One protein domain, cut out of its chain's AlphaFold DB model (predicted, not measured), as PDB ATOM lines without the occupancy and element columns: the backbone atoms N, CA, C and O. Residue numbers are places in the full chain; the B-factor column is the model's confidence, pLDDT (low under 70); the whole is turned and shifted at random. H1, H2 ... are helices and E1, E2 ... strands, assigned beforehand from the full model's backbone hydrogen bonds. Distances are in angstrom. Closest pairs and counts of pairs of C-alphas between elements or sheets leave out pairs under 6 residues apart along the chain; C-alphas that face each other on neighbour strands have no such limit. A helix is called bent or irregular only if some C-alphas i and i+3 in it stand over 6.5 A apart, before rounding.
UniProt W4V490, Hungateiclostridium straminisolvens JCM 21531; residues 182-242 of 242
ATOM      1  N   ARG A 182     254.700 268.508  97.648       95.94
ATOM      2  CA  ARG A 182     254.633 267.840  96.336       95.94
ATOM      3  C   ARG A 182     255.504 266.592  96.375       95.94
ATOM      4  O   ARG A 182     256.685 266.679  96.686       95.94
ATOM      5  N   THR A 183     254.913 265.440  96.077       96.12
ATOM      6  CA  THR A 183     255.558 264.147  96.298       96.12
ATOM      7  C   THR A 183     255.485 263.286  95.047       96.12
ATOM      8  O   THR A 183     254.414 263.105  94.468       96.12
ATOM      9  N   ILE A 184     256.626 262.732  94.652       96.19
ATOM     10  CA  ILE A 184     256.730 261.672  93.655       96.19
ATOM     11  C   ILE A 184     256.641 260.340  94.400       96.19
ATOM     12  O   ILE A 184     257.558 259.973  95.133       96.19
ATOM     13  N   TYR A 185     255.533 259.627  94.212       95.44
ATOM     14  CA  TYR A 185     255.366 258.259  94.701       95.44
ATOM     15  C   TYR A 185     255.843 257.283  93.632       95.44
ATOM     16  O   TYR A 185     255.367 257.328  92.497       95.44
ATOM     17  N   ILE A 186     256.781 256.414  93.994       94.88
ATOM     18  CA  ILE A 186     257.361 255.423  93.089       94.88
ATOM     19  C   ILE A 186     256.841 254.046  93.487       94.88
ATOM     20  O   ILE A 186     256.991 253.636  94.634       94.88
ATOM     21  N   GLY A 187     256.242 253.337  92.535       91.69
ATOM     22  CA  GLY A 187     255.938 251.913  92.640       91.69
ATOM     23  C   GLY A 187     256.838 251.122  91.697       91.69
ATOM     24  O   GLY A 187     257.243 251.628  90.650       91.69
ATOM     25  N   GLY A 188     257.157 249.886  92.062       90.69
ATOM     26  CA  GLY A 188     258.034 249.033  91.270       90.69
ATOM     27  C   GLY A 188     258.517 247.812  92.039       90.69
ATOM     28  O   GLY A 188     258.036 247.524  93.136       90.69
ATOM     29  N   ASP A 189     259.484 247.122  91.446       90.88
ATOM     30  CA  ASP A 189     260.059 245.874  91.940       90.88
ATOM     31  C   ASP A 189     261.482 246.064  92.513       90.88
ATOM     32  O   ASP A 189     261.872 247.162  92.922       90.88
ATOM     33  N   SER A 190     262.277 244.990  92.537       92.31
ATOM     34  CA  SER A 190     263.666 244.981  93.013       92.31
ATOM     35  C   SER A 190     264.603 245.917  92.245       92.31
ATOM     36  O   SER A 190     265.604 246.365  92.796       92.31
ATOM     37  N   THR A 191     264.293 246.248  90.990       94.88
ATOM     38  CA  THR A 191     265.089 247.193  90.188       94.88
ATOM     39  C   THR A 191     264.780 248.653  90.523       94.88
ATOM     40  O   THR A 191     265.498 249.557  90.091       94.88
ATOM     41  N   VAL A 192     263.728 248.893  91.313       96.38
ATOM     42  CA  VAL A 192     263.217 250.222  91.667       96.38
ATOM     43  C   VAL A 192     263.377 250.515  93.159       96.38
ATOM     44  O   VAL A 192     263.657 251.661  93.511       96.38
ATOM     45  N   CYS A 193     263.221 249.508  94.023       95.50
ATOM     46  CA  CYS A 193     263.120 249.667  95.474       95.50
ATOM     47  C   CYS A 193     264.383 250.193  96.169       95.50
ATOM     48  O   CYS A 193     265.487 250.189  95.622       95.50
ATOM     49  N   ASN A 194     264.186 250.642  97.409       96.62
ATOM     50  CA  ASN A 194     265.268 251.023  98.305       96.62
ATOM     51  C   ASN A 194     266.002 249.787  98.845       96.62
ATOM     52  O   ASN A 194     265.409 248.727  99.056       96.62
ATOM     53  N   TYR A 195     267.289 249.965  99.111       95.50
ATOM     54  CA  TYR A 195     268.181 249.042  99.795       95.50
ATOM     55  C   TYR A 195     268.894 249.804 100.911       95.50
ATOM     56  O   TYR A 195     269.275 250.960 100.734       95.50
ATOM     57  N   TYR A 196     269.060 249.163 102.068       95.38
ATOM     58  CA  TYR A 196     269.570 249.822 103.269       95.38
ATOM     59  C   TYR A 196     270.984 249.346 103.634       95.38
ATOM     60  O   TYR A 196     271.292 248.166 103.433       95.38
ATOM     61  N   PRO A 197     271.825 250.228 104.211       95.25
ATOM     62  CA  PRO A 197     271.572 251.660 104.443       95.25
ATOM     63  C   PRO A 197     271.498 252.468 103.133       95.25
ATOM     64  O   PRO A 197     272.261 252.195 102.212       95.25
ATOM     65  N   LEU A 198     270.602 253.463 103.059       91.75
ATOM     66  CA  LEU A 198     270.260 254.169 101.807       91.75
ATOM     67  C   LEU A 198     271.462 254.788 101.073       91.75
ATOM     68  O   LEU A 198     271.476 254.830  99.844       91.75
ATOM     69  N   ASP A 199     272.467 255.252 101.816       90.00
ATOM     70  CA  ASP A 199     273.608 255.984 101.253       90.00
ATOM     71  C   ASP A 199     274.857 255.117 101.031       90.00
ATOM     72  O   ASP A 199     275.842 255.585 100.460       90.00
ATOM     73  N   SER A 200     274.853 253.862 101.492       91.94
ATOM     74  CA  SER A 200     276.043 252.997 101.478       91.94
ATOM     75  C   SER A 200     275.779 251.556 101.046       91.94
ATOM     76  O   SER A 200     276.706 250.742 101.026       91.94
ATOM     77  N   SER A 201     274.542 251.219 100.674       92.88
ATOM     78  CA  SER A 201     274.202 249.902 100.148       92.88
ATOM     79  C   SER A 201     274.960 249.611  98.843       92.88
ATOM     80  O   SER A 201     275.039 250.439  97.939       92.88
ATOM     81  N   ALA A 202     275.504 248.396  98.717       93.00
ATOM     82  CA  ALA A 202     276.190 247.956  97.493       93.00
ATOM     83  C   ALA A 202     275.227 247.733  96.306       93.00
ATOM     84  O   ALA A 202     275.647 247.718  95.152       93.00
ATOM     85  N   GLN A 203     273.939 247.549  96.602       93.31
ATOM     86  CA  GLN A 203     272.840 247.448  95.646       93.31
ATOM     87  C   GLN A 203     271.895 248.634  95.851       93.31
ATOM     88  O   GLN A 203     271.726 249.082  96.980       93.31
ATOM     89  N   ALA A 204     271.267 249.120  94.784       95.19
ATOM     90  CA  ALA A 204     270.207 250.120  94.844       95.19
ATOM     91  C   ALA A 204     269.278 249.951  93.635       95.19
ATOM     92  O   ALA A 204     269.747 249.636  92.538       95.19
ATOM     93  N   GLY A 205     267.976 250.175  93.817       96.56
ATOM     94  CA  GLY A 205     267.063 250.388  92.698       96.56
ATOM     95  C   GLY A 205     267.187 251.813  92.154       96.56
ATOM     96  O   GLY A 205     267.633 252.723  92.855       96.56
ATOM     97  N   TRP A 206     266.774 252.056  90.908       97.25
ATOM     98  CA  TRP A 206     266.886 253.404  90.326       97.25
ATOM     99  C   TRP A 206     266.029 254.440  91.074       97.25
ATOM    100  O   TRP A 206     266.406 255.610  91.137       97.25
ATOM    101  N   GLY A 207     264.917 254.013  91.690       97.06
ATOM    102  CA  GLY A 207     264.033 254.875  92.478       97.06
ATOM    103  C   GLY A 207     264.725 255.473  93.707       97.06
ATOM    104  O   GLY A 207     264.526 256.650  94.003       97.06
ATOM    105  N   GLN A 208     265.618 254.714  94.355       97.06
ATOM    106  CA  GLN A 208     266.464 255.192  95.463       97.06
ATOM    107  C   GLN A 208     267.383 256.343  95.023       97.06
ATOM    108  O   GLN A 208     267.650 257.275  95.782       97.06
ATOM    109  N   MET A 209     267.835 256.314  93.769       96.88
ATOM    110  CA  MET A 209     268.780 257.285  93.212       96.88
ATOM    111  C   MET A 209     268.103 258.523  92.616       96.88
ATOM    112  O   MET A 209     268.795 259.477  92.258       96.88
ATOM    113  N   LEU A 210     266.768 258.538  92.516       96.88
ATOM    114  CA  LEU A 210     266.022 259.587  91.816       96.88
ATOM    115  C   LEU A 210     266.265 260.989  92.398       96.88
ATOM    116  O   LEU A 210     266.258 261.968  91.654       96.88
ATOM    117  N   HIS A 211     266.562 261.087  93.697       94.44
ATOM    118  CA  HIS A 211     266.887 262.349  94.374       94.44
ATOM    119  C   HIS A 211     268.085 263.090  93.757       94.44
ATOM    120  O   HIS A 211     268.204 264.297  93.916       94.44
ATOM    121  N   LYS A 212     268.960 262.392  93.021       95.62
ATOM    122  CA  LYS A 212     270.109 262.997  92.328       95.62
ATOM    123  C   LYS A 212     269.733 263.683  91.013       95.62
ATOM    124  O   LYS A 212     270.558 264.389  90.441       95.62
ATOM    125  N   PHE A 213     268.518 263.451  90.521       96.75
ATOM    126  CA  PHE A 213     268.062 263.874  89.194       96.75
ATOM    127  C   PHE A 213     266.795 264.739  89.237       96.75
ATOM    128  O   PHE A 213     266.316 265.176  88.192       96.75
ATOM    129  N   VAL A 214     266.247 264.990  90.428       95.62
ATOM    130  CA  VAL A 214     265.044 265.799  90.656       95.62
ATOM    131  C   VAL A 214     265.357 266.878  91.690       95.62
ATOM    132  O   VAL A 214     266.106 266.634  92.630       95.62
ATOM    133  N   ASP A 215     264.772 268.069  91.538       96.12
ATOM    134  CA  ASP A 215     264.884 269.136  92.536       96.12
ATOM    135  C   ASP A 215     264.154 268.758  93.835       96.12
ATOM    136  O   ASP A 215     262.926 268.847  93.936       96.12
ATOM    137  N   THR A 216     264.929 268.366  94.844       93.94
ATOM    138  CA  THR A 216     264.430 267.963  96.163       93.94
ATOM    139  C   THR A 216     263.941 269.132  97.018       93.94
ATOM    140  O   THR A 216     263.348 268.901  98.069       93.94
ATOM    141  N   ASN A 217     264.142 270.384  96.583       93.06
ATOM    142  CA  ASN A 217     263.481 271.538  97.202       93.06
ATOM    143  C   ASN A 217     262.016 271.651  96.760       93.06
ATOM    144  O   ASN A 217     261.191 272.202  97.485       93.06
ATOM    145  N   THR A 218     261.690 271.116  95.580       93.75
ATOM    146  CA  THR A 218     260.331 271.128  95.028       93.75
ATOM    147  C   THR A 218     259.596 269.819  95.297       93.75
ATOM    148  O   THR A 218     258.405 269.852  95.611       93.75
ATOM    149  N   PHE A 219     260.269 268.673  95.160       94.88
ATOM    150  CA  PHE A 219     259.647 267.353  95.267       94.88
ATOM    151  C   PHE A 219     260.224 266.518  96.408       94.88
ATOM    152  O   PHE A 219     261.424 266.267  96.479       94.88
ATOM    153  N   GLN A 220     259.336 265.990  97.243       95.88
ATOM    154  CA  GLN A 220     259.610 264.813  98.058       95.88
ATOM    155  C   GLN A 220     259.593 263.562  97.179       95.88
ATOM    156  O   GLN A 220     258.843 263.484  96.204       95.88
ATOM    157  N   ILE A 221     260.390 262.561  97.541       96.25
ATOM    158  CA  ILE A 221     260.434 261.276  96.843       96.25
ATOM    159  C   ILE A 221     260.067 260.191  97.842       96.25
ATOM    160  O   ILE A 221     260.710 260.048  98.877       96.25
ATOM    161  N   ARG A 222     259.023 259.429  97.524       96.81
ATOM    162  CA  ARG A 222     258.547 258.312  98.334       96.81
ATOM    163  C   ARG A 222     258.612 257.042  97.514       96.81
ATOM    164  O   ARG A 222     257.730 256.766  96.701       96.81
ATOM    165  N   ASN A 223     259.697 256.300  97.705       96.12
ATOM    166  CA  ASN A 223     259.897 255.037  97.022       96.12
ATOM    167  C   ASN A 223     259.156 253.917  97.754       96.12
ATOM    168  O   ASN A 223     259.639 253.385  98.749       96.12
ATOM    169  N   MET A 224     257.973 253.584  97.249       95.06
ATOM    170  CA  MET A 224     257.103 252.537  97.780       95.06
ATOM    171  C   MET A 224     257.296 251.210  97.030       95.06
ATOM    172  O   MET A 224     256.491 250.299  97.186       95.06
ATOM    173  N   ALA A 225     258.325 251.090  96.185       93.31
ATOM    174  CA  ALA A 225     258.630 249.854  95.476       93.31
ATOM    175  C   ALA A 225     259.108 248.747  96.430       93.31
ATOM    176  O   ALA A 225     259.755 249.004  97.446       93.31
ATOM    177  N   SER A 226     258.831 247.494  96.071       89.19
ATOM    178  CA  SER A 226     259.172 246.311  96.865       89.19
ATOM    179  C   SER A 226     259.733 245.216  95.969       89.19
ATOM    180  O   SER A 226     259.157 244.895  94.937       89.19
ATOM    181  N   SER A 227     260.816 244.570  96.398       77.75
ATOM    182  CA  SER A 227     261.366 243.389  95.717       77.75
ATOM    183  C   SER A 227     260.511 242.120  95.868       77.75
ATOM    184  O   SER A 227     260.792 241.125  95.204       77.75
ATOM    185  N   ALA A 228     259.474 242.141  96.716       65.31
ATOM    186  CA  ALA A 228     258.549 241.032  96.953       65.31
ATOM    187  C   ALA A 228     257.117 241.371  96.480       65.31
ATOM    188  O   ALA A 228     256.641 242.471  96.749       65.31
ATOM    189  N   ASN A 229     256.486 240.407  95.782       53.16
ATOM    190  CA  ASN A 229     255.112 240.332  95.247       53.16
ATOM    191  C   ASN A 229     254.405 241.657  94.874       53.16
ATOM    192  O   ASN A 229     253.852 242.365  95.708       53.16
ATOM    193  N   LEU A 230     254.315 241.890  93.558       49.66
ATOM    194  CA  LEU A 230     253.735 243.051  92.860       49.66
ATOM    195  C   LEU A 230     252.278 243.426  93.214       49.66
ATOM    196  O   LEU A 230     251.833 244.495  92.803       49.66
ATOM    197  N   GLN A 231     251.515 242.588  93.923       43.50
ATOM    198  CA  GLN A 231     250.053 242.729  94.000       43.50
ATOM    199  C   GLN A 231     249.557 243.505  95.235       43.50
ATOM    200  O   GLN A 231     248.724 244.393  95.086       43.50
ATOM    201  N   GLU A 232     250.116 243.277  96.429       47.25
ATOM    202  CA  GLU A 232     249.658 243.957  97.660       47.25
ATOM    203  C   GLU A 232     250.142 245.411  97.777       47.25
ATOM    204  O   GLU A 232     249.430 246.272  98.289       47.25
ATOM    205  N   VAL A 233     251.333 245.726  97.261       48.53
ATOM    206  CA  VAL A 233     251.913 247.080  97.362       48.53
ATOM    207  C   VAL A 233     251.279 248.048  96.349       48.53
ATOM    208  O   VAL A 233     251.105 249.241  96.629       48.53
ATOM    209  N   PHE A 234     250.887 247.543  95.173       51.16
ATOM    210  CA  PHE A 234     250.324 248.366  94.100       51.16
ATOM    211  C   PHE A 234     248.899 248.843  94.420       51.16
ATOM    212  O   PHE A 234     248.588 250.013  94.194       51.16
ATOM    213  N   GLU A 235     248.059 248.000  95.032       47.00
ATOM    214  CA  GLU A 235     246.703 248.395  95.450       47.00
ATOM    215  C   GLU A 235     246.704 249.439  96.585       47.00
ATOM    216  O   GLU A 235     245.820 250.297  96.642       47.00
ATOM    217  N   MET A 236     247.729 249.457  97.444       46.56
ATOM    218  CA  MET A 236     247.818 250.406  98.564       46.56
ATOM    219  C   MET A 236     248.230 251.823  98.147       46.56
ATOM    220  O   MET A 236     247.756 252.797  98.734       46.56
ATOM    221  N   THR A 237     249.044 251.970  97.095       44.09
ATOM    222  CA  THR A 237     249.459 253.295  96.588       44.09
ATOM    223  C   THR A 237     248.279 254.064  95.971       44.09
ATOM    224  O   THR A 237     248.252 255.296  95.989       44.09
ATOM    225  N   VAL A 238     247.262 253.354  95.467       42.50
ATOM    226  CA  VAL A 238     246.062 253.954  94.861       42.50
ATOM    227  C   VAL A 238     245.139 254.595  95.912       42.50
ATOM    228  O   VAL A 238     244.476 255.587  95.609       42.50
ATOM    229  N   ASN A 239     245.145 254.111  97.159       37.75
ATOM    230  CA  ASN A 239     244.305 254.653  98.236       37.75
ATOM    231  C   ASN A 239     244.863 255.920  98.906       37.75
ATOM    232  O   ASN A 239     244.136 256.568  99.646       37.75
ATOM    233  N   LEU A 240     246.096 256.338  98.601       41.66
ATOM    234  CA  LEU A 240     246.641 257.636  99.040       41.66
ATOM    235  C   LEU A 240     246.051 258.836  98.266       41.66
ATOM    236  O   LEU A 240     246.418 259.980  98.528       41.66
ATOM    237  N   LYS A 241     245.181 258.589  97.273       32.50
ATOM    238  CA  LYS A 241     244.593 259.606  96.379       32.50
ATOM    239  C   LYS A 241     243.082 259.824  96.554       32.50
ATOM    240  O   LYS A 241     242.488 260.466  95.687       32.50
ATOM    241  N   ARG A 242     242.449 259.291  97.600       31.22
ATOM    242  CA  ARG A 242     241.024 259.533  97.873       31.22
ATOM    243  C   ARG A 242     240.823 260.295  99.166       31.22
ATOM    244  O   ARG A 242     241.516 259.950 100.141       31.22
TER     245      ARG A 242
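Overview. This is residues 182 to 242 of the 242 residues of a protein of Hungateiclostridium straminisolvens JCM 21531 (UniProt W4V490). Two parallel strands, E1 and E2, form the middle of a flat row, with H1 beyond E2 and H2 loosely beside E1. Under half of the 61 printed residues are in named elements, which run E1, H1, E2, H2, a mixed class. The whole is compact, with radius of gyration of the C-alphas 12.0 A and spans 32 by 28 by 15 A.

Arrangement. Look at E1, residues 183 to 186, parallel to E2, residues 220 to 223; N 184 and O 220, 2.8 A apart, are within hydrogen-bond range. H1, residues 206 to 212, makes them a strand-helix-strand unit, parallel neighbours with a helix between along the chain, its crossover right-handed. The closest C-alphas of H1 and E2, Gly 207 and Asn 223, are 6.1 A apart. H2, residues 230 to 241, is apart from H1. Within range are 1 of 3 O i to N i+4 pairs in H1 and 1 of 8 in H2, and 3 of 4 and 2 of 9 O i to N i+3 pairs.

Along the chain. Find E1 beginning at C-alpha 183 (255.558, 264.147, 96.298). H1 is irregular: C-alphas 208 and 211 are 7.3 A apart. H2 runs 19.2 A to C-alpha 241 (244.593, 259.606, 96.379).

Size, cuts and confidence. The printed part has no cut. The link E1 to H1 is long, 19 residues. Residues 228 to 242 have pLDDT under 70.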